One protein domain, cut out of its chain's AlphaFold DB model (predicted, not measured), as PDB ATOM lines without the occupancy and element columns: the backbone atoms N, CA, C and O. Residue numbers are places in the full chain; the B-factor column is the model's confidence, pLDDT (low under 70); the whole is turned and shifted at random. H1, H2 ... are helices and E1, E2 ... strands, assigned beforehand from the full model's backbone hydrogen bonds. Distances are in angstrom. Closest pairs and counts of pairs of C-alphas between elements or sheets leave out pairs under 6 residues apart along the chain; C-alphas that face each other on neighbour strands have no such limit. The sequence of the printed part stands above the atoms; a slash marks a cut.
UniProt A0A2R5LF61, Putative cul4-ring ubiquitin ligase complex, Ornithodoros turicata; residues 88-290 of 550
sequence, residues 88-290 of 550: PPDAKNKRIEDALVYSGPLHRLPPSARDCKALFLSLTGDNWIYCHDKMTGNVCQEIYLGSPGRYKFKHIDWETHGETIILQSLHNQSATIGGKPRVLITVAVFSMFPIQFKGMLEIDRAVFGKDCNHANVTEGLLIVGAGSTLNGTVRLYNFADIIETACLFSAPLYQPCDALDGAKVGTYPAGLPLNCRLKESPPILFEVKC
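Overview. This is residues 88 to 290 of the 550 residues of the protein "Putative cul4-ring ubiquitin ligase complex" of Ornithodoros turicata (UniProt A0A2R5LF61). Three twisted four-stranded sheets stand in a row, only partly face to face: the sheet E5 to E8 is in the middle, with E1 and E2 of one end sheet near its strand E5 and E9 of the other end sheet near E5 and E7. The short helix H2 packs over edge strand E8, the long unnamed stretch 247 to 285 loops out from H2 and comes back to E12, and residues 174 to 179 stick out. This stack of sheets, sheets facing each other in turn, has 203 printed residues with two named helices and twelve named strands, in the order E1 to E8, H1, E9 to E11, H2, E12. Each sheet is antiparallel, and its strands lie side by side in the order of their numbers. The class is mostly strand, though under half of the residues are in named elements; the whole is compact, with a radius of gyration of the C-alphas of 17.6 A and spans of 49 by 40 by 34 A.

Arrangement. Start at the strongly twisted sheet made of E5, residues 153 to 160, E6, residues 164 to 169, E7, residues 183 to 191, and E8, residues 196 to 204. Its three neighbour pairs are hairpins, antiparallel at 153, 155 and 164 degrees; look for N 157 and O 166 at 3.0 A, N 167 and O 188 at 2.8 A, and N 189 and O 199 at 2.8 A, within hydrogen-bond range. Together E5 to E8 are a meander, each strand the antiparallel neighbour of the one before; so are E1 to E4 and E9 to E11, with E1 at residues 96 to 102, E2 at 119 to 124, E3 at 128 to 133, E4 at 139 to 144, E9 at 212 to 218, E10 at 221 to 226 and E11 at 233 to 238. In the hairpins of the sheet E1 to E4, find N 100 and O 121 at 2.9 A, N 122 and O 130 at 3.0 A, and N 131 and O 141 at 2.8 A. Where this sheet and E5 to E8 face each other, their parts are 10.1 A centre to centre and their planes 13 degrees apart. The closest C-alphas of E1 and E5, Asp 98 and His 155, are 5.8 A apart, while E3 and E4 are apart from E5, E6, E7 and E8. The sheet of E9, E10, E11 and E12, residues 286 to 289, also faces the sheet E5 to E8: the parts that face each other are 10.6 A centre to centre, with their best planes 36 degrees apart. The closest C-alphas of E5 and E9, Glu 159 and Thr 218, are 4.6 A apart. Here find N 216 and O 223, N 224 and O 235, and N 234 and O 288, each at 2.9 A. H2, residues 239 to 246, is on the sheet E5 to E8 at a height over the sheet of 9.1 A, on a local plane of only just 6 C-alphas. It lies over E8, only just not over E7 with 2 C-alphas, and runs across the strands, at 89 degrees to E8 on the local plane; the closest C-alphas are Gly 199 and Ile 243, 6.7 A apart. H2 only grazes the sheet E9 to E12, and H1, residues 205 to 208, only grazes both sheets. Every O i to N i+4 pair in H2 is within range; H1 is too short for one, and its 1 O i to N i+3 pair is not.

Along the chain. Find C-alpha 96, where E1 begins, at (4.263, -19.230, -38.401). The longest strands are E7, 24.1 A, and E8, 24.3 A from first to last C-alpha; E8 runs from C-alpha 196 at (-6.671, -14.460, -20.776). E5 is 19.2 A long, E9 17.6 A and H2 10.1 A. E12 ends at C-alpha 289, (9.317, 16.587, -31.300).

Size, cuts and confidence. The printed part has no cut, and its farthest C-alphas, Ala 113 and Ile 177, are 55.1 A apart. The links E1 to E2, E6 to E7 and H2 to E12 are long, with 16, 13 and 39 residues. The mean pLDDT of the printed part is 88.0; residues 90, 92 to 93, 104 to 116 and 173 to 179 of this model are under 70.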
ATOM      1  N   PRO A  88       5.023 -30.601 -36.793       85.94
ATOM      2  CA  PRO A  88       4.559 -31.210 -38.042       85.94
ATOM      3  C   PRO A  88       4.776 -30.294 -39.262       85.94
ATOM      4  O   PRO A  88       4.879 -29.084 -39.093       85.94
ATOM      5  N   PRO A  89       4.849 -30.808 -40.498       78.81
ATOM      6  CA  PRO A  89       4.979 -29.967 -41.691       78.81
ATOM      7  C   PRO A  89       3.738 -29.091 -41.937       78.81
ATOM      8  O   PRO A  89       2.618 -29.465 -41.593       78.81
ATOM      9  N   ASP A  90       3.950 -27.922 -42.547       69.94
ATOM     10  CA  ASP A  90       2.904 -26.925 -42.787       69.94
ATOM     11  C   ASP A  90       1.918 -27.315 -43.895       69.94
ATOM     12  O   ASP A  90       2.303 -27.732 -44.989       69.94
ATOM     13  N   ALA A  91       0.639 -27.017 -43.657       71.94
ATOM     14  CA  ALA A  91      -0.258 -26.610 -44.735       71.94
ATOM     15  C   ALA A  91       0.033 -25.135 -45.069       71.94
ATOM     16  O   ALA A  91       0.300 -24.351 -44.161       71.94
ATOM     17  N   LYS A  92      -0.054 -24.725 -46.346       67.88
ATOM     18  CA  LYS A  92       0.342 -23.372 -46.811       67.88
ATOM     19  C   LYS A  92      -0.217 -22.202 -45.977       67.88
ATOM     20  O   LYS A  92       0.434 -21.166 -45.904       67.88
ATOM     21  N   ASN A  93      -1.381 -22.368 -45.348       68.88
ATOM     22  CA  ASN A  93      -2.061 -21.319 -44.582       68.88
ATOM     23  C   ASN A  93      -1.678 -21.275 -43.089       68.88
ATOM     24  O   ASN A  93      -2.008 -20.301 -42.427       68.88
ATOM     25  N   LYS A  94      -0.968 -22.286 -42.564       80.94
ATOM     26  CA  LYS A  94      -0.581 -22.400 -41.142       80.94
ATOM     27  C   LYS A  94       0.877 -22.025 -40.861       80.94
ATOM     28  O   LYS A  94       1.421 -22.368 -39.815       80.94
ATOM     29  N   ARG A  95       1.519 -21.323 -41.796       89.31
ATOM     30  CA  ARG A  95       2.880 -20.819 -41.601       89.31
ATOM     31  C   ARG A  95       2.923 -19.929 -40.354       89.31
ATOM     32  O   ARG A  95       2.057 -19.072 -40.200       89.31
ATOM     33  N   ILE A  96       3.947 -20.117 -39.526       91.75
ATOM     34  CA  ILE A  96       4.263 -19.230 -38.401       91.75
ATOM     35  C   ILE A  96       4.731 -17.886 -38.978       91.75
ATOM     36  O   ILE A  96       5.719 -17.838 -39.720       91.75
ATOM     37  N   GLU A  97       3.967 -16.830 -38.707       91.44
ATOM     38  CA  GLU A  97       4.303 -15.449 -39.068       91.44
ATOM     39  C   GLU A  97       5.239 -14.844 -38.023       91.44
ATOM     40  O   GLU A  97       6.205 -14.189 -38.405       91.44
ATOM     41  N   ASP A  98       4.977 -15.117 -36.742       93.81
ATOM     42  CA  ASP A  98       5.767 -14.623 -35.615       93.81
ATOM     43  C   ASP A  98       5.604 -15.529 -34.386       93.81
ATOM     44  O   ASP A  98       4.681 -16.356 -34.334       93.81
ATOM     45  N   ALA A  99       6.510 -15.421 -33.417       93.88
ATOM     46  CA  ALA A  99       6.501 -16.271 -32.239       93.88
ATOM     47  C   ALA A  99       7.089 -15.594 -30.999       93.88
ATOM     48  O   ALA A  99       7.893 -14.680 -31.098       93.88
ATOM     49  N   LEU A 100       6.688 -16.090 -29.830       92.38
ATOM     50  CA  LEU A 100       7.129 -15.581 -28.540       92.38
ATOM     51  C   LEU A 100       7.421 -16.743 -27.593       92.38
ATOM     52  O   LEU A 100       6.567 -17.609 -27.368       92.38
ATOM     53  N   VAL A 101       8.617 -16.769 -27.014       89.06
ATOM     54  CA  VAL A 101       8.983 -17.748 -25.988       89.06
ATOM     55  C   VAL A 101       8.698 -17.158 -24.610       89.06
ATOM     56  O   VAL A 101       9.102 -16.046 -24.292       89.06
ATOM     57  N   TYR A 102       7.990 -17.919 -23.778       84.94
ATOM     58  CA  TYR A 102       7.721 -17.548 -22.398       84.94
ATOM     59  C   TYR A 102       8.608 -18.312 -21.417       84.94
ATOM     60  O   TYR A 102       8.539 -19.546 -21.305       84.94
ATOM     61  N   SER A 103       9.335 -17.540 -20.617       72.62
ATOM     62  CA  SER A 103       9.945 -17.941 -19.357       72.62
ATOM     63  C   SER A 103       9.329 -17.107 -18.226       72.62
ATOM     64  O   SER A 103       9.335 -15.879 -18.240       72.62
ATOM     65  N   GLY A 104       8.687 -17.777 -17.267       64.25
ATOM     66  CA  GLY A 104       7.849 -17.084 -16.292       64.25
ATOM     67  C   GLY A 104       8.593 -16.389 -15.165       64.25
ATOM     68  O   GLY A 104       9.592 -16.924 -14.677       64.25
ATOM     69  N   PRO A 105       8.091 -15.232 -14.689       65.06
ATOM     70  CA  PRO A 105       8.690 -14.549 -13.559       65.06
ATOM     71  C   PRO A 105       8.518 -15.381 -12.284       65.06
ATOM     72  O   PRO A 105       7.406 -15.701 -11.867       65.06
ATOM     73  N   LEU A 106       9.628 -15.671 -11.597       61.06
ATOM     74  CA  LEU A 106       9.630 -16.448 -10.347       61.06
ATOM     75  C   LEU A 106       8.764 -15.829  -9.232       61.06
ATOM     76  O   LEU A 106       8.355 -16.534  -8.313       61.06
ATOM     77  N   HIS A 107       8.505 -14.521  -9.293       65.62
ATOM     78  CA  HIS A 107       7.775 -13.780  -8.264       65.62
ATOM     79  C   HIS A 107       6.245 -13.794  -8.454       65.62
ATOM     80  O   HIS A 107       5.521 -13.448  -7.522       65.62
ATOM     81  N   ARG A 108       5.741 -14.224  -9.622       63.72
ATOM     82  CA  ARG A 108       4.308 -14.415  -9.903       63.72
ATOM     83  C   ARG A 108       4.072 -15.832 -10.403       63.72
ATOM     84  O   ARG A 108       3.919 -16.087 -11.593       63.72
ATOM     85  N   LEU A 109       4.056 -16.770  -9.461       65.19
ATOM     86  CA  LEU A 109       3.674 -18.143  -9.761       65.19
ATOM     87  C   LEU A 109       2.146 -18.230  -9.866       65.19
ATOM     88  O   LEU A 109       1.455 -17.707  -8.985       65.19
ATOM     89  N   PRO A 110       1.599 -18.882 -10.906       67.31
ATOM     90  CA  PRO A 110       0.168 -19.114 -10.975       67.31
ATOM     91  C   PRO A 110      -0.310 -19.947  -9.772       67.31
ATOM     92  O   PRO A 110       0.474 -20.682  -9.162       67.31
ATOM     93  N   PRO A 111      -1.611 -19.880  -9.432       68.88
ATOM     94  CA  PRO A 111      -2.162 -20.544  -8.246       68.88
ATOM     95  C   PRO A 111      -1.979 -22.070  -8.247       68.88
ATOM     96  O   PRO A 111      -2.016 -22.708  -7.197       68.88
ATOM     97  N   SER A 112      -1.807 -22.663  -9.431       67.00
ATOM     98  CA  SER A 112      -1.658 -24.097  -9.644       67.00
ATOM     99  C   SER A 112      -0.338 -24.399 -10.347       67.00
ATOM    100  O   SER A 112      -0.047 -23.881 -11.424       67.00
ATOM    101  N   ALA A 113       0.425 -25.342  -9.788       64.75
ATOM    102  CA  ALA A 113       1.677 -25.823 -10.373       64.75
ATOM    103  C   ALA A 113       1.508 -26.444 -11.774       64.75
ATOM    104  O   ALA A 113       2.483 -26.566 -12.510       64.75
ATOM    105  N   ARG A 114       0.287 -26.844 -12.163       63.84
ATOM    106  CA  ARG A 114       0.001 -27.358 -13.517       63.84
ATOM    107  C   ARG A 114       0.012 -26.265 -14.580       63.84
ATOM    108  O   ARG A 114       0.235 -26.583 -15.746       63.84
ATOM    109  N   ASP A 115      -0.216 -25.027 -14.161       64.88
ATOM    110  CA  ASP A 115      -0.248 -23.858 -15.033       64.88
ATOM    111  C   ASP A 115       1.148 -23.223 -15.138       64.88
ATOM    112  O   ASP A 115       1.412 -22.490 -16.082       64.88
ATOM    113  N   CYS A 116       2.080 -23.576 -14.238       64.38
ATOM    114  CA  CYS A 116       3.508 -23.256 -14.326       64.38
ATOM    115  C   CYS A 116       4.198 -24.056 -15.448       64.38
ATOM    116  O   CYS A 116       5.002 -24.951 -15.179       64.38
ATOM    117  N   LYS A 117       3.884 -23.770 -16.712       70.75
ATOM    118  CA  LYS A 117       4.564 -24.378 -17.864       70.75
ATOM    119  C   LYS A 117       5.291 -23.320 -18.671       70.75
ATOM    120  O   LYS A 117       4.735 -22.269 -18.959       70.75
ATOM    121  N   ALA A 118       6.521 -23.623 -19.072       78.88
ATOM    122  CA  ALA A 118       7.186 -22.829 -20.091       78.88
ATOM    123  C   ALA A 118       6.445 -23.033 -21.418       78.88
ATOM    124  O   ALA A 118       6.197 -24.174 -21.829       78.88
ATOM    125  N   LEU A 119       6.063 -21.931 -22.058       86.94
ATOM    126  CA  LEU A 119       5.258 -21.951 -23.272       86.94
ATOM    127  C   LEU A 119       6.042 -21.363 -24.439       86.94
ATOM    128  O   LEU A 119       6.849 -20.455 -24.279       86.94
ATOM    129  N   PHE A 120       5.762 -21.889 -25.619       90.88
ATOM    130  CA  PHE A 120       6.145 -21.314 -26.897       90.88
ATOM    131  C   PHE A 120       4.854 -20.912 -27.611       90.88
ATOM    132  O   PHE A 120       4.012 -21.764 -27.890       90.88
ATOM    133  N   LEU A 121       4.655 -19.621 -27.854       93.88
ATOM    134  CA  LEU A 121       3.483 -19.103 -28.543       93.88
ATOM    135  C   LEU A 121       3.834 -18.890 -30.009       93.88
ATOM    136  O   LEU A 121       4.806 -18.209 -30.316       93.88
ATOM    137  N   SER A 122       3.026 -19.430 -30.915       94.44
ATOM    138  CA  SER A 122       3.178 -19.175 -32.348       94.44
ATOM    139  C   SER A 122       1.927 -18.525 -32.917       94.44
ATOM    140  O   SER A 122       0.824 -19.049 -32.724       94.44
ATOM    141  N   LEU A 123       2.118 -17.432 -33.653       95.38
ATOM    142  CA  LEU A 123       1.093 -16.754 -34.433       95.38
ATOM    143  C   LEU A 123       1.149 -17.249 -35.880       95.38
ATOM    144  O   LEU A 123       2.175 -17.125 -36.552       95.38
ATOM    145  N   THR A 124       0.049 -17.805 -36.382       93.81
ATOM    146  CA  THR A 124      -0.018 -18.335 -37.751       93.81
ATOM    147  C   THR A 124      -0.714 -17.389 -38.725       93.81
ATOM    148  O   THR A 124      -1.550 -16.567 -38.349       93.81
ATOM    149  N   GLY A 125      -0.406 -17.541 -40.017       90.62
ATOM    150  CA  GLY A 125      -0.958 -16.707 -41.093       90.62
ATOM    151  C   GLY A 125      -2.480 -16.794 -41.284       90.62
ATOM    152  O   GLY A 125      -3.063 -15.920 -41.928       90.62
ATOM    153  N   ASP A 126      -3.131 -17.814 -40.721       91.44
ATOM    154  CA  ASP A 126      -4.586 -17.973 -40.642       91.44
ATOM    155  C   ASP A 126      -5.195 -17.438 -39.332       91.44
ATOM    156  O   ASP A 126      -6.347 -17.753 -39.031       91.44
ATOM    157  N   ASN A 127      -4.467 -16.580 -38.601       94.62
ATOM    158  CA  ASN A 127      -4.906 -15.894 -37.381       94.62
ATOM    159  C   ASN A 127      -5.223 -16.834 -36.204       94.62
ATOM    160  O   ASN A 127      -6.217 -16.655 -35.492       94.62
ATOM    161  N   TRP A 128      -4.370 -17.828 -35.968       95.62
ATOM    162  CA  TRP A 128      -4.410 -18.615 -34.739       95.62
ATOM    163  C   TRP A 128      -3.201 -18.323 -33.865       95.62
ATOM    164  O   TRP A 128      -2.095 -18.113 -34.362       95.62
ATOM    165  N   ILE A 129      -3.424 -18.375 -32.556       95.88
ATOM    166  CA  ILE A 129      -2.365 -18.551 -31.571       95.88
ATOM    167  C   ILE A 129      -2.399 -19.989 -31.101       95.88
ATOM    168  O   ILE A 129      -3.414 -20.458 -30.583       95.88
ATOM    169  N   TYR A 130      -1.262 -20.655 -31.236       93.88
ATOM    170  CA  TYR A 130      -1.014 -21.943 -30.612       93.88
ATOM    171  C   TYR A 130      -0.067 -21.727 -29.438       93.88
ATOM    172  O   TYR A 130       1.029 -21.196 -29.603       93.88
ATOM    173  N   CYS A 131      -0.500 -22.130 -28.247       92.56
ATOM    174  CA  CYS A 131       0.350 -22.197 -27.067       92.56
ATOM    175  C   CYS A 131       0.917 -23.610 -26.992       92.56
ATOM    176  O   CYS A 131       0.199 -24.554 -26.654       92.56
ATOM    177  N   HIS A 132       2.189 -23.762 -27.319       91.50
ATOM    178  CA  HIS A 132       2.902 -25.025 -27.250       91.50
ATOM    179  C   HIS A 132       3.609 -25.171 -25.907       91.50
ATOM    180  O   HIS A 132       4.107 -24.202 -25.340       91.50
ATOM    181  N   ASP A 133       3.716 -26.396 -25.419       89.50
ATOM    182  CA  ASP A 133       4.676 -26.750 -24.382       89.50
ATOM    183  C   ASP A 133       6.102 -26.578 -24.936       89.50
ATOM    184  O   ASP A 133       6.461 -27.202 -25.937       89.50
ATOM    185  N   LYS A 134       6.916 -25.732 -24.292       88.12
ATOM    186  CA  LYS A 134       8.271 -25.387 -24.759       88.12
ATOM    187  C   LYS A 134       9.216 -26.594 -24.815       88.12
ATOM    188  O   LYS A 134      10.180 -26.571 -25.568       88.12
ATOM    189  N   MET A 135       8.965 -27.650 -24.040       88.25
ATOM    190  CA  MET A 135       9.849 -28.818 -23.987       88.25
ATOM    191  C   MET A 135       9.482 -29.882 -25.017       88.25
ATOM    192  O   MET A 135      10.346 -30.624 -25.474       88.25
ATOM    193  N   THR A 136       8.203 -29.992 -25.371       89.31
ATOM    194  CA  THR A 136       7.705 -31.072 -26.242       89.31
ATOM    195  C   THR A 136       7.196 -30.591 -27.597       89.31
ATOM    196  O   THR A 136       7.053 -31.400 -28.511       89.31
ATOM    197  N   GLY A 137       6.892 -29.300 -27.740       90.38
ATOM    198  CA  GLY A 137       6.234 -28.727 -28.914       90.38
ATOM    199  C   GLY A 137       4.745 -29.078 -29.031       90.38
ATOM    200  O   GLY A 137       4.088 -28.672 -29.994       90.38
ATOM    201  N   ASN A 138       4.188 -29.822 -28.069       91.50
ATOM    202  CA  ASN A 138       2.779 -30.205 -28.072       91.50
ATOM    203  C   ASN A 138       1.887 -28.990 -27.835       91.50
ATOM    204  O   ASN A 138       2.179 -28.161 -26.979       91.50
ATOM    205  N   VAL A 139       0.774 -28.911 -28.556       91.62
ATOM    206  CA  VAL A 139      -0.194 -27.825 -28.391       91.62
ATOM    207  C   VAL A 139      -0.970 -28.027 -27.088       91.62
ATOM    208  O   VAL A 139      -1.654 -29.034 -26.913       91.62
ATOM    209  N   CYS A 140      -0.863 -27.064 -26.177       89.19
ATOM    210  CA  CYS A 140      -1.626 -27.006 -24.932       89.19
ATOM    211  C   CYS A 140      -2.959 -26.273 -25.117       89.19
ATOM    212  O   CYS A 140      -3.950 -26.637 -24.487       89.19
ATOM    213  N   GLN A 141      -2.975 -25.224 -25.943       91.31
ATOM    214  CA  GLN A 141      -4.131 -24.351 -26.116       91.31
ATOM    215  C   GLN A 141      -4.117 -23.682 -27.495       91.31
ATOM    216  O   GLN A 141      -3.054 -23.334 -28.005       91.31
ATOM    217  N   GLU A 142      -5.303 -23.480 -28.072       94.62
ATOM    218  CA  GLU A 142      -5.502 -22.844 -29.378       94.62
ATOM    219  C   GLU A 142      -6.507 -21.698 -29.255       94.62
ATOM    220  O   GLU A 142      -7.568 -21.860 -28.643       94.62
ATOM    221  N   ILE A 143      -6.185 -20.538 -29.822       96.75
ATOM    222  CA  ILE A 143      -7.040 -19.349 -29.795       96.75
ATOM    223  C   ILE A 143      -7.174 -18.824 -31.219       96.75
ATOM    224  O   ILE A 143      -6.189 -18.437 -31.845       96.75
ATOM    225  N   TYR A 144      -8.403 -18.784 -31.724       97.00
ATOM    226  CA  TYR A 144      -8.708 -18.160 -33.002       97.00
ATOM    227  C   TYR A 144      -8.924 -16.660 -32.818       97.00
ATOM    228  O   TYR A 144      -9.791 -16.246 -32.047       97.00
ATOM    229  N   LEU A 145      -8.171 -15.835 -33.544       96.44
ATOM    230  CA  LEU A 145      -8.254 -14.377 -33.423       96.44
ATOM    231  C   LEU A 145      -9.410 -13.787 -34.244       96.44
ATOM    232  O   LEU A 145      -9.901 -12.703 -33.944       96.44
ATOM    233  N   GLY A 146      -9.880 -14.516 -35.259       93.81
ATOM    234  CA  GLY A 146     -10.904 -14.072 -36.203       93.81
ATOM    235  C   GLY A 146     -10.408 -14.105 -37.646       93.81
ATOM    236  O   GLY A 146      -9.236 -14.366 -37.919       93.81
ATOM    237  N   SER A 147     -11.309 -13.842 -38.594       91.25
ATOM    238  CA  SER A 147     -10.984 -13.910 -40.023       91.25
ATOM    239  C   SER A 147      -9.835 -12.958 -40.398       91.25
ATOM    240  O   SER A 147      -9.950 -11.755 -40.133       91.25
ATOM    241  N   PRO A 148      -8.779 -13.436 -41.096       86.81
ATOM    242  CA  PRO A 148      -7.707 -12.586 -41.624       86.81
ATOM    243  C   PRO A 148      -8.187 -11.482 -42.570       86.81
ATOM    244  O   PRO A 148      -7.463 -10.518 -42.801       86.81
ATOM    245  N   GLY A 149      -9.401 -11.610 -43.122       85.56
ATOM    246  CA  GLY A 149     -10.028 -10.560 -43.926       85.56
ATOM    247  C   GLY A 149     -10.479  -9.341 -43.113       85.56
ATOM    248  O   GLY A 149     -10.632  -8.269 -43.689       85.56
ATOM    249  N   ARG A 150     -10.684  -9.485 -41.795       86.38
ATOM    250  CA  ARG A 150     -11.056  -8.379 -40.900       86.38
ATOM    251  C   ARG A 150      -9.817  -7.689 -40.330       86.38
ATOM    252  O   ARG A 150      -9.624  -6.500 -40.552       86.38
ATOM    253  N   TYR A 151      -8.976  -8.446 -39.631       90.00
ATOM    254  CA  TYR A 151      -7.693  -7.981 -39.104       90.00
ATOM    255  C   TYR A 151      -6.659  -9.056 -39.395       90.00
ATOM    256  O   TYR A 151      -6.879 -10.206 -39.038       90.00
ATOM    257  N   LYS A 152      -5.537  -8.716 -40.029       92.25
ATOM    258  CA  LYS A 152      -4.450  -9.672 -40.263       92.25
ATOM    259  C   LYS A 152      -3.364  -9.462 -39.220       92.25
ATOM    260  O   LYS A 152      -2.603  -8.507 -39.346       92.25
ATOM    261  N   PHE A 153      -3.316 -10.320 -38.205       94.12
ATOM    262  CA  PHE A 153      -2.283 -10.264 -37.173       94.12
ATOM    263  C   PHE A 153      -0.963 -10.784 -37.723       94.12
ATOM    264  O   PHE A 153      -0.939 -11.736 -38.503       94.12
ATOM    265  N   LYS A 154       0.127 -10.108 -37.363       93.06
ATOM    266  CA  LYS A 154       1.464 -10.460 -37.844       93.06
ATOM    267  C   LYS A 154       2.557 -10.396 -36.803       93.06
ATOM    268  O   LYS A 154       3.586 -11.007 -37.047       93.06
ATOM    269  N   HIS A 155       2.335  -9.670 -35.717       94.50
ATOM    270  CA  HIS A 155       3.343  -9.475 -34.691       94.50
ATOM    271  C   HIS A 155       2.782  -9.882 -33.337       94.50
ATOM    272  O   HIS A 155       1.629  -9.554 -33.036       94.50
ATOM    273  N   ILE A 156       3.587 -10.605 -32.565       94.88
ATOM    274  CA  ILE A 156       3.341 -10.953 -31.167       94.88
ATOM    275  C   ILE A 156       4.538 -10.480 -30.350       94.88
ATOM    276  O   ILE A 156       5.669 -10.803 -30.686       94.88
ATOM    277  N   ASP A 157       4.294  -9.716 -29.292       93.38
ATOM    278  CA  ASP A 157       5.374  -9.179 -28.462       93.38
ATOM    279  C   ASP A 157       4.944  -9.046 -26.997       93.38
ATOM    280  O   ASP A 157       3.754  -9.147 -26.662       93.38
ATOM    281  N   TRP A 158       5.918  -8.822 -26.124       91.62
ATOM    282  CA  TRP A 158       5.703  -8.458 -24.733       91.62
ATOM    283  C   TRP A 158       5.225  -7.010 -24.633       91.62
ATOM    284  O   TRP A 158       5.857  -6.092 -25.142       91.62
ATOM    285  N   GLU A 159       4.117  -6.798 -23.926       92.19
ATOM    286  CA  GLU A 159       3.769  -5.460 -23.444       92.19
ATOM    287  C   GLU A 159       4.436  -5.199 -22.100       92.19
ATOM    288  O   GLU A 159       5.100  -4.185 -21.943       92.19
ATOM    289  N   THR A 160       4.320  -6.160 -21.187       88.81
ATOM    290  CA  THR A 160       5.064  -6.210 -19.932       88.81
ATOM    291  C   THR A 160       5.695  -7.593 -19.868       88.81
ATOM    292  O   THR A 160       4.975  -8.604 -19.867       88.81
ATOM    293  N   HIS A 161       7.028  -7.660 -19.856       85.25
ATOM    294  CA  HIS A 161       7.758  -8.921 -19.994       85.25
ATOM    295  C   HIS A 161       7.317  -9.964 -18.955       85.25
ATOM    296  O   HIS A 161       7.387  -9.753 -17.744       85.25
ATOM    297  N   GLY A 162       6.866 -11.126 -19.432       83.56
ATOM    298  CA  GLY A 162       6.407 -12.232 -18.593       83.56
ATOM    299  C   GLY A 162       5.000 -12.074 -17.993       83.56
ATOM    300  O   GLY A 162       4.530 -13.005 -17.333       83.56
ATOM    301  N   GLU A 163       4.307 -10.956 -18.227       86.94
ATOM    302  CA  GLU A 163       2.979 -10.684 -17.656       86.94
ATOM    303  C   GLU A 163       1.892 -10.515 -18.715       86.94
ATOM    304  O   GLU A 163       0.845 -11.157 -18.624       86.94
ATOM    305  N   THR A 164       2.134  -9.689 -19.731       91.62
ATOM    306  CA  THR A 164       1.128  -9.317 -20.733       91.62
ATOM    307  C   THR A 164       1.747  -9.366 -22.117       91.62
ATOM    308  O   THR A 164       2.831  -8.833 -22.338       91.62
ATOM    309  N   ILE A 165       1.039  -9.983 -23.059       94.56
ATOM    310  CA  ILE A 165       1.405 -10.000 -24.473       94.56
ATOM    311  C   ILE A 165       0.443  -9.139 -25.279       94.56
ATOM    312  O   ILE A 165      -0.744  -9.003 -24.952       94.56
ATOM    313  N   ILE A 166       0.952  -8.620 -26.386       95.88
ATOM    314  CA  ILE A 166       0.187  -7.881 -27.377       95.88
ATOM    315  C   ILE A 166       0.316  -8.533 -28.743       95.88
ATOM    316  O   ILE A 166       1.360  -9.055 -29.123       95.88
ATOM    317  N   LEU A 167      -0.772  -8.471 -29.500       96.44
ATOM    318  CA  LEU A 167      -0.806  -8.830 -30.906       96.44
ATOM    319  C   LEU A 167      -1.103  -7.589 -31.715       96.44
ATOM    320  O   LEU A 167      -2.096  -6.907 -31.449       96.44
ATOM    321  N   GLN A 168      -0.301  -7.342 -32.741       95.56
ATOM    322  CA  GLN A 168      -0.501  -6.211 -33.634       95.56
ATOM    323  C   GLN A 168      -0.889  -6.694 -35.032       95.56
ATOM    324  O   GLN A 168      -0.312  -7.633 -35.604       95.56
ATOM    325  N   SER A 169      -1.916  -6.054 -35.590       94.31
ATOM    326  CA  SER A 169      -2.290  -6.251 -36.984       94.31
ATOM    327  C   SER A 169      -1.271  -5.624 -37.928       94.31
ATOM    328  O   SER A 169      -0.540  -4.703 -37.567       94.31
ATOM    329  N   LEU A 170      -1.298  -6.050 -39.188       89.75
ATOM    330  CA  LEU A 170      -0.644  -5.324 -40.265       89.75
ATOM    331  C   LEU A 170      -1.038  -3.853 -40.244       89.75
ATOM    332  O   LEU A 170      -2.200  -3.493 -40.034       89.75
ATOM    333  N   HIS A 171      -0.045  -3.025 -40.525       83.50
ATOM    334  CA  HIS A 171      -0.225  -1.602 -40.667       83.50
ATOM    335  C   HIS A 171      -1.047  -1.304 -41.921       83.50
ATOM    336  O   HIS A 171      -0.627  -1.579 -43.049       83.50
ATOM    337  N   ASN A 172      -2.209  -0.687 -41.736       73.62
ATOM    338  CA  ASN A 172      -3.030  -0.203 -42.835       73.62
ATOM    339  C   ASN A 172      -2.421   1.104 -43.378       73.62
ATOM    340  O   ASN A 172      -2.796   2.218 -42.995       73.62
ATOM    341  N   GLN A 173      -1.411   0.955 -44.241       62.16
ATOM    342  CA  GLN A 173      -0.748   2.058 -44.953       62.16
ATOM    343  C   GLN A 173      -1.235   2.223 -46.394       62.16
ATOM    344  O   GLN A 173      -0.892   3.218 -47.029       62.16
ATOM    345  N   SER A 174      -2.023   1.280 -46.932       56.44
ATOM    346  CA  SER A 174      -2.483   1.361 -48.319       56.44
ATOM    347  C   SER A 174      -3.381   2.584 -48.497       56.44
ATOM    348  O   SER A 174      -4.523   2.596 -48.031       56.44
ATOM    349  N   ALA A 175      -2.863   3.609 -49.169       52.25
ATOM    350  CA  ALA A 175      -3.663   4.728 -49.627       52.25
ATOM    351  C   ALA A 175      -4.680   4.194 -50.641       52.25
ATOM    352  O   ALA A 175      -4.339   3.857 -51.773       52.25
ATOM    353  N   THR A 176      -5.937   4.075 -50.226       53.59
ATOM    354  CA  THR A 176      -7.039   3.959 -51.181       53.59
ATOM    355  C   THR A 176      -7.184   5.290 -51.915       53.59
ATOM    356  O   THR A 176      -6.800   6.337 -51.388       53.59
ATOM    357  N   ILE A 177      -7.747   5.267 -53.124       48.47
ATOM    358  CA  ILE A 177      -8.145   6.467 -53.874       48.47
ATOM    359  C   ILE A 177      -9.126   7.253 -52.978       48.47
ATOM    360  O   ILE A 177     -10.300   6.911 -52.907       48.47
ATOM    361  N   GLY A 178      -8.625   8.214 -52.192       54.22
ATOM    362  CA  GLY A 178      -9.388   8.872 -51.118       54.22
ATOM    363  C   GLY A 178      -8.641   9.140 -49.800       54.22
ATOM    364  O   GLY A 178      -9.196   9.811 -48.936       54.22
ATOM    365  N   GLY A 179      -7.395   8.678 -49.632       63.59
ATOM    366  CA  GLY A 179      -6.554   8.996 -48.466       63.59
ATOM    367  C   GLY A 179      -6.153   7.780 -47.627       63.59
ATOM    368  O   GLY A 179      -6.397   6.633 -48.006       63.59
ATOM    369  N   LYS A 180      -5.486   8.034 -46.491       70.69
ATOM    370  CA  LYS A 180      -5.070   6.983 -45.549       70.69
ATOM    371  C   LYS A 180      -6.300   6.360 -44.871       70.69
ATOM    372  O   LYS A 180      -7.229   7.093 -44.529       70.69
ATOM    373  N   PRO A 181      -6.312   5.035 -44.644       80.44
ATOM    374  CA  PRO A 181      -7.428   4.365 -43.988       80.44
ATOM    375  C   PRO A 181      -7.608   4.881 -42.556       80.44
ATOM    376  O   PRO A 181      -6.663   5.341 -41.919       80.44
ATOM    377  N   ARG A 182      -8.831   4.820 -42.035       87.62
ATOM    378  CA  ARG A 182      -9.161   5.373 -40.714       87.62
ATOM    379  C   ARG A 182      -8.399   4.680 -39.576       87.62
ATOM    380  O   ARG A 182      -7.779   5.345 -38.754       87.62
ATOM    381  N   VAL A 183      -8.406   3.349 -39.567       90.31
ATOM    382  CA  VAL A 183      -7.703   2.532 -38.570       90.31
ATOM    383  C   VAL A 183      -6.260   2.312 -39.017       90.31
ATOM    384  O   VAL A 183      -6.026   1.850 -40.134       90.31
ATOM    385  N   LEU A 184      -5.308   2.646 -38.147       91.56
ATOM    386  CA  LEU A 184      -3.872   2.456 -38.343       91.56
ATOM    387  C   LEU A 184      -3.485   0.981 -38.179       91.56
ATOM    388  O   LEU A 184      -2.988   0.352 -39.115       91.56
ATOM    389  N   ILE A 185      -3.743   0.460 -36.981       94.00
ATOM    390  CA  ILE A 185      -3.489  -0.909 -36.535       94.00
ATOM    391  C   ILE A 185      -4.572  -1.315 -35.532       94.00
ATOM    392  O   ILE A 185      -5.233  -0.467 -34.931       94.00
ATOM    393  N   THR A 186      -4.745  -2.616 -35.348       95.12
ATOM    394  CA  THR A 186      -5.552  -3.212 -34.281       95.12
ATOM    395  C   THR A 186      -4.622  -3.923 -33.313       95.12
ATOM    396  O   THR A 186      -3.729  -4.651 -33.752       95.12
ATOM    397  N   VAL A 187      -4.837  -3.705 -32.018       96.38
ATOM    398  CA  VAL A 187      -4.060  -4.314 -30.939       96.38
ATOM    399  C   VAL A 187      -4.979  -5.213 -30.124       96.38
ATOM    400  O   VAL A 187      -6.040  -4.765 -29.689       96.38
ATOM    401  N   ALA A 188      -4.585  -6.469 -29.923       97.00
ATOM    402  CA  ALA A 188      -5.244  -7.387 -28.996       97.00
ATOM    403  C   ALA A 188      -4.304  -7.700 -27.828       97.00
ATOM    404  O   ALA A 188      -3.131  -7.987 -28.043       97.00
ATOM    405  N   VAL A 189      -4.823  -7.639 -26.605       96.94
ATOM    406  CA  VAL A 189      -4.050  -7.727 -25.362       96.94
ATOM    407  C   VAL A 189      -4.447  -8.979 -24.595       96.94
ATOM    408  O   VAL A 189      -5.641  -9.248 -24.409       96.94
ATOM    409  N   PHE A 190      -3.454  -9.720 -24.108       95.25
ATOM    410  CA  PHE A 190      -3.664 -10.890 -23.263       95.25
ATOM    411  C   PHE A 190      -2.771 -10.834 -22.036       95.25
ATOM    412  O   PHE A 190      -1.576 -10.589 -22.158       95.25
ATOM    413  N   SER A 191      -3.319 -11.140 -20.865       91.81
ATOM    414  CA  SER A 191      -2.476 -11.483 -19.718       91.81
ATOM    415  C   SER A 191      -2.016 -12.928 -19.833       91.81
ATOM    416  O   SER A 191      -2.750 -13.761 -20.363       91.81
ATOM    417  N   MET A 192      -0.847 -13.227 -19.289       87.50
ATOM    418  CA  MET A 192      -0.232 -14.545 -19.264       87.50
ATOM    419  C   MET A 192      -0.395 -15.201 -17.881       87.50
ATOM    420  O   MET A 192      -0.407 -14.531 -16.855       87.50
ATOM    421  N   PHE A 193      -0.496 -16.534 -17.864       78.00
ATOM    422  CA  PHE A 193      -0.534 -17.400 -16.668       78.00
ATOM    423  C   PHE A 193      -1.709 -17.195 -15.695       78.00
ATOM    424  O   PHE A 193      -1.519 -16.752 -14.561       78.00
ATOM    425  N   PRO A 194      -2.923 -17.646 -16.082       81.81
ATOM    426  CA  PRO A 194      -3.271 -18.279 -17.364       81.81
ATOM    427  C   PRO A 194      -3.449 -17.253 -18.491       81.81
ATOM    428  O   PRO A 194      -3.687 -16.075 -18.227       81.81
ATOM    429  N   ILE A 195      -3.364 -17.699 -19.753       89.12
ATOM    430  CA  ILE A 195      -3.630 -16.807 -20.888       89.12
ATOM    431  C   ILE A 195      -5.098 -16.356 -20.869       89.12
ATOM    432  O   ILE A 195      -6.017 -17.179 -20.884       89.12
ATOM    433  N   GLN A 196      -5.330 -15.047 -20.807       92.56
ATOM    434  CA  GLN A 196      -6.671 -14.460 -20.776       92.56
ATOM    435  C   GLN A 196      -6.738 -13.258 -21.702       92.56
ATOM    436  O   GLN A 196      -5.876 -12.388 -21.659       92.56
ATOM    437  N   PHE A 197      -7.797 -13.186 -22.504       96.31
ATOM    438  CA  PHE A 197      -8.073 -12.018 -23.330       96.31
ATOM    439  C   PHE A 197      -8.514 -10.839 -22.452       96.31
ATOM    440  O   PHE A 197      -9.477 -10.960 -21.692       96.31
ATOM    441  N   LYS A 198      -7.798  -9.715 -22.550       95.50
ATOM    442  CA  LYS A 198      -8.089  -8.478 -21.810       95.50
ATOM    443  C   LYS A 198      -8.917  -7.515 -22.644       95.50
ATOM    444  O   LYS A 198      -9.939  -7.014 -22.181       95.50
ATOM    445  N   GLY A 199      -8.511  -7.303 -23.888       96.25
ATOM    446  CA  GLY A 199      -9.247  -6.439 -24.791       96.25
ATOM    447  C   GLY A 199      -8.632  -6.346 -26.175       96.25
ATOM    448  O   GLY A 199      -7.466  -6.677 -26.379       96.25
ATOM    449  N   MET A 200      -9.435  -5.896 -27.131       96.50
ATOM    450  CA  MET A 200      -9.001  -5.578 -28.486       96.50
ATOM    451  C   MET A 200      -9.494  -4.185 -28.855       96.50
ATOM    452  O   MET A 200     -10.687  -3.900 -28.727       96.50
ATOM    453  N   LEU A 201      -8.577  -3.341 -29.329       95.62
ATOM    454  CA  LEU A 201      -8.838  -1.954 -29.714       95.62
ATOM    455  C   LEU A 201      -8.245  -1.614 -31.082       95.62
ATOM    456  O   LEU A 201      -7.245  -2.181 -31.522       95.62
ATOM    457  N   GLU A 202      -8.849  -0.627 -31.730       95.19
ATOM    458  CA  GLU A 202      -8.360  -0.037 -32.973       95.19
ATOM    459  C   GLU A 202      -7.656   1.289 -32.671       95.19
ATOM    460  O   GLU A 202      -8.224   2.177 -32.032       95.19
ATOM    461  N   ILE A 203      -6.431   1.451 -33.172       94.69
ATOM    462  CA  ILE A 203      -5.739   2.740 -33.160       94.69
ATOM    463  C   ILE A 203      -6.279   3.567 -34.328       94.69
ATOM    464  O   ILE A 203      -5.900   3.378 -35.485       94.69
ATOM    465  N   ASP A 204      -7.221   4.454 -34.024       92.38
ATOM    466  CA  ASP A 204      -7.969   5.243 -35.002       92.38
ATOM    467  C   ASP A 204      -7.339   6.631 -35.220       92.38
ATOM    468  O   ASP A 204      -7.161   7.410 -34.281       92.38
ATOM    469  N   ARG A 205      -7.061   6.990 -36.480       92.06
ATOM    470  CA  ARG A 205      -6.556   8.321 -36.864       92.06
ATOM    471  C   ARG A 205      -7.568   9.443 -36.602       92.06
ATOM    472  O   ARG A 205      -7.181  10.602 -36.504       92.06
ATOM    473  N   ALA A 206      -8.857   9.136 -36.479       91.44
ATOM    474  CA  ALA A 206      -9.857  10.108 -36.039       91.44
ATOM    475  C   ALA A 206      -9.697  10.473 -34.553       91.44
ATOM    476  O   ALA A 206     -10.018  11.595 -34.176       91.44
ATOM    477  N   VAL A 207      -9.181   9.547 -33.738       92.50
ATOM    478  CA  VAL A 207      -8.956   9.735 -32.297       92.50
ATOM    479  C   VAL A 207      -7.579  10.346 -32.044       92.50
ATOM    480  O   VAL A 207      -7.473  11.355 -31.361       92.50
ATOM    481  N   PHE A 208      -6.528   9.780 -32.646       91.94
ATOM    482  CA  PHE A 208      -5.134  10.170 -32.386       91.94
ATOM    483  C   PHE A 208      -4.567  11.212 -33.368       91.94
ATOM    484  O   PHE A 208      -3.406  11.612 -33.261       91.94
ATOM    485  N   GLY A 209      -5.374  11.658 -34.333       88.94
ATOM    486  CA  GLY A 209      -5.004  12.647 -35.345       88.94
ATOM    487  C   GLY A 209      -4.677  12.041 -36.715       88.94
ATOM    488  O   GLY A 209      -4.126  10.947 -36.840       88.94
ATOM    489  N   LYS A 210      -5.010  12.789 -37.777       86.12
ATOM    490  CA  LYS A 210      -4.891  12.337 -39.180       86.12
ATOM    491  C   LYS A 210      -3.456  12.009 -39.599       86.12
ATOM    492  O   LYS A 210      -3.257  11.151 -40.457       86.12
ATOM    493  N   ASP A 211      -2.482  12.660 -38.970       86.75
ATOM    494  CA  ASP A 211      -1.056  12.492 -39.257       86.75
ATOM    495  C   ASP A 211      -0.408  11.348 -38.467       86.75
ATOM    496  O   ASP A 211       0.804  11.163 -38.549       86.75
ATOM    497  N   CYS A 212      -1.198  10.572 -37.717       89.19
ATOM    498  CA  CYS A 212      -0.747   9.383 -37.005       89.19
ATOM    499  C   CYS A 212      -0.275   8.301 -37.994       89.19
ATOM    500  O   CYS A 212      -1.041   7.793 -38.828       89.19
ATOM    501  N   ASN A 213       1.015   7.978 -37.902       88.25
ATOM    502  CA  ASN A 213       1.735   7.109 -38.833       88.25
ATOM    503  C   ASN A 213       2.482   5.976 -38.142       88.25
ATOM    504  O   ASN A 213       2.977   5.091 -38.832       88.25
ATOM    505  N   HIS A 214       2.573   5.993 -36.817       89.38
ATOM    506  CA  HIS A 214       3.230   4.957 -36.040       89.38
ATOM    507  C   HIS A 214       2.499   4.780 -34.710       89.38
ATOM    508  O   HIS A 214       2.045   5.761 -34.121       89.38
ATOM    509  N   ALA A 215       2.377   3.538 -34.252       91.88
ATOM    510  CA  ALA A 215       1.878   3.229 -32.924       91.88
ATOM    511  C   ALA A 215       2.572   1.971 -32.407       91.88
ATOM    512  O   ALA A 215       2.657   0.984 -33.138       91.88
ATOM    513  N   ASN A 216       3.036   2.021 -31.164       91.69
ATOM    514  CA  ASN A 216       3.601   0.889 -30.445       91.69
ATOM    515  C   ASN A 216       3.084   0.889 -28.999       91.69
ATOM    516  O   ASN A 216       2.703   1.935 -28.479       91.69
ATOM    517  N   VAL A 217       3.043  -0.277 -28.366       91.94
ATOM    518  CA  VAL A 217       2.613  -0.458 -26.982       91.94
ATOM    519  C   VAL A 217       3.729  -1.172 -26.230       91.94
ATOM    520  O   VAL A 217       4.174  -2.223 -26.674       91.94
ATOM    521  N   THR A 218       4.182  -0.604 -25.118       89.38
ATOM    522  CA  THR A 218       5.257  -1.175 -24.293       89.38
ATOM    523  C   THR A 218       5.195  -0.597 -22.880       89.38
ATOM    524  O   THR A 218       4.927   0.593 -22.721       89.38
ATOM    525  N   GLU A 219       5.403  -1.436 -21.863       87.62
ATOM    526  CA  GLU A 219       5.501  -1.078 -20.440       87.62
ATOM    527  C   GLU A 219       4.352  -0.168 -19.954       87.62
ATOM    528  O   GLU A 219       4.566   0.886 -19.350       87.62
ATOM    529  N   GLY A 220       3.102  -0.522 -20.272       91.44
ATOM    530  CA  GLY A 220       1.916   0.251 -19.895       91.44
ATOM    531  C   GLY A 220       1.698   1.538 -20.693       91.44
ATOM    532  O   GLY A 220       0.751   2.276 -20.410       91.44
ATOM    533  N   LEU A 221       2.526   1.828 -21.701       93.38
ATOM    534  CA  LEU A 221       2.456   3.042 -22.510       93.38
ATOM    535  C   LEU A 221       2.030   2.747 -23.946       93.38
ATOM    536  O   LEU A 221       2.501   1.811 -24.586       93.38
ATOM    537  N   LEU A 222       1.171   3.613 -24.484       94.62
ATOM    538  CA  LEU A 222       0.885   3.690 -25.911       94.62
ATOM    539  C   LEU A 222       1.714   4.834 -26.492       94.62
ATOM    540  O   LEU A 222       1.498   6.001 -26.160       94.62
ATOM    541  N   ILE A 223       2.642   4.491 -27.374       93.81
ATOM    542  CA  ILE A 223       3.543   5.409 -28.063       93.81
ATOM    543  C   ILE A 223       2.968   5.682 -29.447       93.81
ATOM    544  O   ILE A 223       2.903   4.778 -30.277       93.81
ATOM    545  N   VAL A 224       2.556   6.920 -29.718       93.94
ATOM    546  CA  VAL A 224       2.003   7.322 -31.019       93.94
ATOM    547  C   VAL A 224       2.927   8.318 -31.704       93.94
ATOM    548  O   VAL A 224       3.173   9.406 -31.185       93.94
ATOM    549  N   GLY A 225       3.384   7.965 -32.902       92.38
ATOM    550  CA  GLY A 225       4.132   8.843 -33.794       92.38
ATOM    551  C   GLY A 225       3.212   9.537 -34.797       92.38
ATOM    552  O   GLY A 225       2.479   8.886 -35.552       92.38
ATOM    553  N   ALA A 226       3.261  10.867 -34.827       90.06
ATOM    554  CA  ALA A 226       2.525  11.712 -35.762       90.06
ATOM    555  C   ALA A 226       3.474  12.585 -36.594       90.06
ATOM    556  O   ALA A 226       4.472  13.082 -36.084       90.06
ATOM    557  N   GLY A 227       3.143  12.809 -37.866       85.94
ATOM    558  CA  GLY A 227       3.963  13.601 -38.791       85.94
ATOM    559  C   GLY A 227       4.878  12.752 -39.677       85.94
ATOM    560  O   GLY A 227       4.656  11.552 -39.849       85.94
ATOM    561  N   SER A 228       5.869  13.386 -40.305       81.62
ATOM    562  CA  SER A 228       6.863  12.699 -41.145       81.62
ATOM    563  C   SER A 228       8.117  12.347 -40.345       81.62
ATOM    564  O   SER A 228       8.279  12.818 -39.224       81.62
ATOM    565  N   THR A 229       9.030  11.571 -40.931       70.88
ATOM    566  CA  THR A 229      10.326  11.256 -40.306       70.88
ATOM    567  C   THR A 229      11.123  12.510 -39.941       70.88
ATOM    568  O   THR A 229      11.767  12.527 -38.902       70.88
ATOM    569  N   LEU A 230      11.002  13.588 -40.724       73.56
ATOM    570  CA  LEU A 230      11.773  14.827 -40.555       73.56
ATOM    571  C   LEU A 230      11.203  15.787 -39.498       73.56
ATOM    572  O   LEU A 230      11.936  16.603 -38.941       73.56
ATOM    573  N   ASN A 231       9.896  15.725 -39.237       80.06
ATOM    574  CA  ASN A 231       9.186  16.626 -38.323       80.06
ATOM    575  C   ASN A 231       8.248  15.869 -37.373       80.06
ATOM    576  O   ASN A 231       7.170  16.363 -37.038       80.06
ATOM    577  N   GLY A 232       8.659  14.664 -36.989       86.94
ATOM    578  CA  GLY A 232       7.873  13.763 -36.170       86.94
ATOM    579  C   GLY A 232       7.599  14.331 -34.781       86.94
ATOM    580  O   GLY A 232       8.410  15.039 -34.180       86.94
ATOM    581  N   THR A 233       6.433  13.986 -34.261       92.00
ATOM    582  CA  THR A 233       6.064  14.176 -32.865       92.00
ATOM    583  C   THR A 233       5.713  12.820 -32.281       92.00
ATOM    584  O   THR A 233       4.906  12.091 -32.859       92.00
ATOM    585  N   VAL A 234       6.278  12.505 -31.122       93.56
ATOM    586  CA  VAL A 234       5.920  11.332 -30.325       93.56
ATOM    587  C   VAL A 234       5.052  11.778 -29.162       93.56
ATOM    588  O   VAL A 234       5.393  12.731 -28.460       93.56
ATOM    589  N   ARG A 235       3.927  11.088 -28.971       94.69
ATOM    590  CA  ARG A 235       3.014  11.266 -27.840       94.69
ATOM    591  C   ARG A 235       2.880   9.967 -27.071       94.69
ATOM    592  O   ARG A 235       2.674   8.920 -27.682       94.69
ATOM    593  N   LEU A 236       2.959  10.062 -25.752       94.81
ATOM    594  CA  LEU A 236       2.772   8.942 -24.838       94.81
ATOM    595  C   LEU A 236       1.411   9.048 -24.160       94.81
ATOM    596  O   LEU A 236       1.029  10.121 -23.691       94.81
ATOM    597  N   TYR A 237       0.711   7.923 -24.075       95.56
ATOM    598  CA  TYR A 237      -0.559   7.790 -23.366       95.56
ATOM    599  C   TYR A 237      -0.487   6.615 -22.391       95.56
ATOM    600  O   TYR A 237       0.245   5.656 -22.639       95.56
ATOM    601  N   ASN A 238      -1.276   6.662 -21.316       95.69
ATOM    602  CA  ASN A 238      -1.403   5.536 -20.392       95.69
ATOM    603  C   ASN A 238      -2.220   4.411 -21.046       95.69
ATOM    604  O   ASN A 238      -3.445   4.498 -21.130       95.69
ATOM    605  N   PHE A 239      -1.558   3.366 -21.538       95.19
ATOM    606  CA  PHE A 239      -2.232   2.251 -22.197       95.19
ATOM    607  C   PHE A 239      -3.024   1.383 -21.220       95.19
ATOM    608  O   PHE A 239      -4.109   0.921 -21.579       95.19
ATOM    609  N   ALA A 240      -2.522   1.204 -19.995       92.44
ATOM    610  CA  ALA A 240      -3.227   0.455 -18.961       92.44
ATOM    611  C   ALA A 240      -4.599   1.090 -18.674       92.44
ATOM    612  O   ALA A 240      -5.627   0.419 -18.790       92.44
ATOM    613  N   ASP A 241      -4.631   2.410 -18.457       93.94
ATOM    614  CA  ASP A 241      -5.884   3.147 -18.248       93.94
ATOM    615  C   ASP A 241      -6.785   3.100 -19.489       93.94
ATOM    616  O   ASP A 241      -8.004   2.965 -19.369       93.94
ATOM    617  N   ILE A 242      -6.217   3.205 -20.699       95.00
ATOM    618  CA  ILE A 242      -6.984   3.126 -21.955       95.00
ATOM    619  C   ILE A 242      -7.697   1.778 -22.062       95.00
ATOM    620  O   ILE A 242      -8.887   1.754 -22.370       95.00
ATOM    621  N   ILE A 243      -7.009   0.665 -21.812       93.69
ATOM    622  CA  ILE A 243      -7.612  -0.670 -21.905       93.69
ATOM    623  C   ILE A 243      -8.765  -0.823 -20.918       93.69
ATOM    624  O   ILE A 243      -9.821  -1.329 -21.300       93.69
ATOM    625  N   GLU A 244      -8.590  -0.365 -19.680       91.69
ATOM    626  CA  GLU A 244      -9.617  -0.474 -18.646       91.69
ATOM    627  C   GLU A 244     -10.824   0.430 -18.927       91.69
ATOM    628  O   GLU A 244     -11.966  -0.024 -18.878       91.69
ATOM    629  N   THR A 245     -10.586   1.694 -19.283       92.44
ATOM    630  CA  THR A 245     -11.649   2.694 -19.483       92.44
ATOM    631  C   THR A 245     -12.379   2.550 -20.816       92.44
ATOM    632  O   THR A 245     -13.571   2.847 -20.904       92.44
ATOM    633  N   ALA A 246     -11.696   2.081 -21.864       93.88
ATOM    634  CA  ALA A 246     -12.291   1.887 -23.183       93.88
ATOM    635  C   ALA A 246     -13.027   0.546 -23.321       93.88
ATOM    636  O   ALA A 246     -13.673   0.325 -24.351       93.88
ATOM    637  N   CYS A 247     -12.917  -0.353 -22.335       94.94
ATOM    638  CA  CYS A 247     -13.568  -1.658 -22.343       94.94
ATOM    639  C   CYS A 247     -15.089  -1.514 -22.202       94.94
ATOM    640  O   CYS A 247     -15.612  -1.087 -21.175       94.94
ATOM    641  N   LEU A 248     -15.815  -1.885 -23.254       94.81
ATOM    642  CA  LEU A 248     -17.273  -1.812 -23.310       94.81
ATOM    643  C   LEU A 248     -17.936  -3.010 -22.621       94.81
ATOM    644  O   LEU A 248     -19.037  -2.883 -22.091       94.81
ATOM    645  N   PHE A 249     -17.297  -4.180 -22.679       94.81
ATOM    646  CA  PHE A 249     -17.797  -5.424 -22.101       94.81
ATOM    647  C   PHE A 249     -16.666  -6.442 -21.897       94.81
ATOM    648  O   PHE A 249     -15.671  -6.462 -22.626       94.81
ATOM    649  N   SER A 250     -16.851  -7.334 -20.920       94.38
ATOM    650  CA  SER A 250     -15.937  -8.452 -20.672       94.38
ATOM    651  C   SER A 250     -16.177  -9.586 -21.672       94.38
ATOM    652  O   SER A 250     -17.321  -9.927 -21.971       94.38
ATOM    653  N   ALA A 251     -15.098 -10.176 -22.187       95.81
ATOM    654  CA  ALA A 251     -15.144 -11.246 -23.182       95.81
ATOM    655  C   ALA A 251     -14.154 -12.377 -22.830       95.81
ATOM    656  O   ALA A 251     -13.155 -12.564 -23.521       95.81
ATOM    657  N   PRO A 252     -14.377 -13.125 -21.739       96.12
ATOM    658  CA  PRO A 252     -13.464 -14.190 -21.333       96.12
ATOM    659  C   PRO A 252     -13.359 -15.298 -22.394       96.12
ATOM    660  O   PRO A 252     -14.354 -15.706 -22.995       96.12
ATOM    661  N   LEU A 253     -12.141 -15.812 -22.602       96.38
ATOM    662  CA  LEU A 253     -11.864 -16.872 -23.578       96.38
ATOM    663  C   LEU A 253     -12.739 -18.113 -23.336       96.38
ATOM    664  O   LEU A 253     -12.954 -18.532 -22.198       96.38
ATOM    665  N   TYR A 254     -13.212 -18.714 -24.430       96.12
ATOM    666  CA  TYR A 254     -14.056 -19.917 -24.482       96.12
ATOM    667  C   TYR A 254     -15.432 -19.811 -23.817       96.12
ATOM    668  O   TYR A 254     -16.155 -20.812 -23.752       96.12
ATOM    669  N   GLN A 255     -15.831 -18.621 -23.371       96.62
ATOM    670  CA  GLN A 255     -17.174 -18.364 -22.865       96.62
ATOM    671  C   GLN A 255     -18.055 -17.733 -23.955       96.62
ATOM    672  O   GLN A 255     -17.526 -17.058 -24.844       96.62
ATOM    673  N   PRO A 256     -19.381 -17.969 -23.929       96.56
ATOM    674  CA  PRO A 256     -20.332 -17.290 -24.808       96.56
ATOM    675  C   PRO A 256     -20.258 -15.768 -24.653       96.56
ATOM    676  O   PRO A 256     -20.126 -15.268 -23.538       96.56
ATOM    677  N   CYS A 257     -20.373 -15.037 -25.759       95.56
ATOM    678  CA  CYS A 257     -20.404 -13.577 -25.758       95.56
ATOM    679  C   CYS A 257     -21.546 -13.062 -26.636       95.56
ATOM    680  O   CYS A 257     -21.637 -13.420 -27.811       95.56
ATOM    681  N   ASP A 258     -22.382 -12.179 -26.088       93.88
ATOM    682  CA  ASP A 258     -23.531 -11.607 -26.803       93.88
ATOM    683  C   ASP A 258     -23.105 -10.785 -28.027       93.88
ATOM    684  O   ASP A 258     -23.769 -10.812 -29.056       93.88
ATOM    685  N   ALA A 259     -21.944 -10.122 -27.964       92.12
ATOM    686  CA  ALA A 259     -21.379  -9.379 -29.094       92.12
ATOM    687  C   ALA A 259     -20.931 -10.276 -30.267       92.12
ATOM    688  O   ALA A 259     -20.577  -9.768 -31.330       92.12
ATOM    689  N   LEU A 260     -20.909 -11.595 -30.058       92.69
ATOM    690  CA  LEU A 260     -20.622 -12.619 -31.060       92.69
ATOM    691  C   LEU A 260     -21.833 -13.546 -31.271       92.69
ATOM    692  O   LEU A 260     -21.652 -14.723 -31.576       92.69
ATOM    693  N   ASP A 261     -23.054 -13.051 -31.046       92.75
ATOM    694  CA  ASP A 261     -24.305 -13.814 -31.180       92.75
ATOM    695  C   ASP A 261     -24.323 -15.101 -30.326       92.75
ATOM    696  O   ASP A 261     -24.798 -16.159 -30.741       92.75
ATOM    697  N   GLY A 262     -23.746 -15.031 -29.122       92.75
ATOM    698  CA  GLY A 262     -23.628 -16.159 -28.195       92.75
ATOM    699  C   GLY A 262     -22.504 -17.146 -28.535       92.75
ATOM    700  O   GLY A 262     -22.327 -18.143 -27.827       92.75
ATOM    701  N   ALA A 263     -21.710 -16.894 -29.582       95.06
ATOM    702  CA  ALA A 263     -20.549 -17.715 -29.898       95.06
ATOM    703  C   ALA A 263     -19.458 -17.594 -28.823       95.06
ATOM    704  O   ALA A 263     -19.352 -16.600 -28.099       95.06
ATOM    705  N   LYS A 264     -18.621 -18.632 -28.720       96.81
ATOM    706  CA  LYS A 264     -17.529 -18.675 -27.745       96.81
ATOM    707  C   LYS A 264     -16.346 -17.825 -28.205       96.81
ATOM    708  O   LYS A 264     -15.823 -18.034 -29.303       96.81
ATOM    709  N   VAL A 265     -15.877 -16.933 -27.338       97.31
ATOM    710  CA  VAL A 265     -14.722 -16.063 -27.608       97.31
ATOM    711  C   VAL A 265     -13.468 -16.897 -27.872       97.31
ATOM    712  O   VAL A 265     -13.175 -17.844 -27.142       97.31
ATOM    713  N   GLY A 266     -12.708 -16.541 -28.908       96.00
ATOM    714  CA  GLY A 266     -11.453 -17.210 -29.256       96.00
ATOM    715  C   GLY A 266     -11.634 -18.546 -29.984       96.00
ATOM    716  O   GLY A 266     -10.677 -19.308 -30.099       96.00
ATOM    717  N   THR A 267     -12.843 -18.856 -30.469       96.56
ATOM    718  CA  THR A 267     -13.134 -20.091 -31.217       96.56
ATOM    719  C   THR A 267     -13.583 -19.797 -32.645       96.56
ATOM    720  O   THR A 267     -14.196 -18.765 -32.923       96.56
ATOM    721  N   TYR A 268     -13.270 -20.698 -33.576       94.38
ATOM    722  CA  TYR A 268     -13.731 -20.593 -34.959       94.38
ATOM    723  C   TYR A 268     -15.242 -20.878 -35.056       94.38
ATOM    724  O   TYR A 268     -15.700 -21.844 -34.444       94.38
ATOM    725  N   PRO A 269     -16.021 -20.102 -35.837       93.31
ATOM    726  CA  PRO A 269     -15.599 -19.044 -36.766       93.31
ATOM    727  C   PRO A 269     -15.592 -17.617 -36.191       93.31
ATOM    728  O   PRO A 269     -15.209 -16.691 -36.900       93.31
ATOM    729  N   ALA A 270     -16.025 -17.414 -34.945       93.19
ATOM    730  CA  ALA A 270     -16.280 -16.077 -34.404       93.19
ATOM    731  C   ALA A 270     -14.998 -15.290 -34.067       93.19
ATOM    732  O   ALA A 270     -14.885 -14.113 -34.407       93.19
ATOM    733  N   GLY A 271     -14.013 -15.939 -33.443       95.31
ATOM    734  CA  GLY A 271     -12.754 -15.311 -33.041       95.31
ATOM    735  C   GLY A 271     -12.893 -14.368 -31.842       95.31
ATOM    736  O   GLY A 271     -13.611 -14.679 -30.887       95.31
ATOM    737  N   LEU A 272     -12.182 -13.235 -31.864       96.81
ATOM    738  CA  LEU A 272     -12.201 -12.241 -30.786       96.81
ATOM    739  C   LEU A 272     -13.135 -11.063 -31.105       96.81
ATOM    740  O   LEU A 272     -13.137 -10.562 -32.235       96.81
ATOM    741  N   PRO A 273     -13.900 -10.563 -30.119       95.88
ATOM    742  CA  PRO A 273     -14.710  -9.368 -30.291       95.88
ATOM    743  C   PRO A 273     -13.863  -8.100 -30.134       95.88
ATOM    744  O   PRO A 273     -12.952  -8.040 -29.311       95.88
ATOM    745  N   LEU A 274     -14.210  -7.049 -30.882       95.50
ATOM    746  CA  LEU A 274     -13.689  -5.700 -30.638       95.50
ATOM    747  C   LEU A 274     -14.431  -5.112 -29.430       95.50
ATOM    748  O   LEU A 274     -15.482  -4.493 -29.591       95.50
ATOM    749  N   ASN A 275     -13.924  -5.379 -28.229       95.94
ATOM    750  CA  ASN A 275     -14.570  -5.007 -26.971       95.94
ATOM    751  C   ASN A 275     -14.045  -3.696 -26.370       95.94
ATOM    752  O   ASN A 275     -14.661  -3.196 -25.433       95.94
ATOM    753  N   CYS A 276     -12.975  -3.110 -26.913       96.19
ATOM    754  CA  CYS A 276     -12.481  -1.798 -26.505       96.19
ATOM    755  C   CYS A 276     -12.692  -0.766 -27.622       96.19
ATOM    756  O   CYS A 276     -12.358  -1.010 -28.785       96.19
ATOM    757  N   ARG A 277     -13.233   0.413 -27.289       93.88
ATOM    758  CA  ARG A 277     -13.415   1.507 -28.256       93.88
ATOM    759  C   ARG A 277     -13.219   2.876 -27.619       93.88
ATOM    760  O   ARG A 277     -13.950   3.261 -26.713       93.88
ATOM    761  N   LEU A 278     -12.303   3.645 -28.195       92.94
ATOM    762  CA  LEU A 278     -12.096   5.047 -27.850       92.94
ATOM    763  C   LEU A 278     -13.082   5.935 -28.614       92.94
ATOM    764  O   LEU A 278     -13.273   5.772 -29.821       92.94
ATOM    765  N   LYS A 279     -13.720   6.868 -27.903       87.44
ATOM    766  CA  LYS A 279     -14.584   7.904 -28.500       87.44
ATOM    767  C   LYS A 279     -13.851   9.230 -28.674       87.44
ATOM    768  O   LYS A 279     -14.103   9.941 -29.640       87.44
ATOM    769  N   GLU A 280     -12.949   9.532 -27.750       91.06
ATOM    770  CA  GLU A 280     -12.179  10.771 -27.677       91.06
ATOM    771  C   GLU A 280     -10.703  10.437 -27.452       91.06
ATOM    772  O   GLU A 280     -10.373   9.318 -27.045       91.06
ATOM    773  N   SER A 281      -9.816  11.390 -27.752       90.19
ATOM    774  CA  SER A 281      -8.382  11.212 -27.518       90.19
ATOM    775  C   SER A 281      -8.113  11.094 -26.016       90.19
ATOM    776  O   SER A 281      -8.510  11.993 -25.272       90.19
ATOM    777  N   PRO A 282      -7.406  10.046 -25.559       94.12
ATOM    778  CA  PRO A 282      -6.948   9.960 -24.177       94.12
ATOM    779  C   PRO A 282      -6.021  11.134 -23.805       94.12
ATOM    780  O   PRO A 282      -5.417  11.739 -24.702       94.12
ATOM    781  N   PRO A 283      -5.865  11.451 -22.505       94.50
ATOM    782  CA  PRO A 283      -4.920  12.464 -22.040       94.50
ATOM    783  C   PRO A 283      -3.475  12.125 -22.431       94.50
ATOM    784  O   PRO A 283      -3.019  10.998 -22.239       94.50
ATOM    785  N   ILE A 284      -2.755  13.114 -22.960       95.56
ATOM    786  CA  ILE A 284      -1.335  12.984 -23.303       95.56
ATOM    787  C   ILE A 284      -0.516  13.077 -22.012       95.56
ATOM    788  O   ILE A 284      -0.641  14.053 -21.275       95.56
ATOM    789  N   LEU A 285       0.334  12.081 -21.758       94.19
ATOM    790  CA  LEU A 285       1.263  12.078 -20.624       94.19
ATOM    791  C   LEU A 285       2.544  12.854 -20.930       94.19
ATOM    792  O   LEU A 285       3.092  13.531 -20.066       94.19
ATOM    793  N   PHE A 286       3.035  12.725 -22.161       94.12
ATOM    794  CA  PHE A 286       4.294  13.314 -22.597       94.12
ATOM    795  C   PHE A 286       4.271  13.531 -24.111       94.12
ATOM    796  O   PHE A 286       3.774  12.679 -24.853       94.12
ATOM    797  N   GLU A 287       4.813  14.656 -24.574       93.88
ATOM    798  CA  GLU A 287       4.929  14.988 -25.995       93.88
ATOM    799  C   GLU A 287       6.320  15.545 -26.295       93.88
ATOM    800  O   GLU A 287       6.786  16.467 -25.629       93.88
ATOM    801  N   VAL A 288       6.963  15.021 -27.339       93.00
ATOM    802  CA  VAL A 288       8.266  15.506 -27.799       93.00
ATOM    803  C   VAL A 288       8.352  15.497 -29.318       93.00
ATOM    804  O   VAL A 288       7.893  14.573 -29.991       93.00
ATOM    805  N   LYS A 289       8.972  16.537 -29.876       90.75
ATOM    806  CA  LYS A 289       9.317  16.587 -31.300       90.75
ATOM    807  C   LYS A 289      10.644  15.882 -31.520       90.75
ATOM    808  O   LYS A 289      11.648  16.286 -30.933       90.75
ATOM    809  N   CYS A 290      10.651  14.869 -32.372       87.25
ATOM    810  CA  CYS A 290      11.848  14.104 -32.672       87.25
ATOM    811  C   CYS A 290      11.842  13.533 -34.092       87.25
ATOM    812  O   CYS A 290      10.786  13.288 -34.679       87.25
TER     813      CYS A 290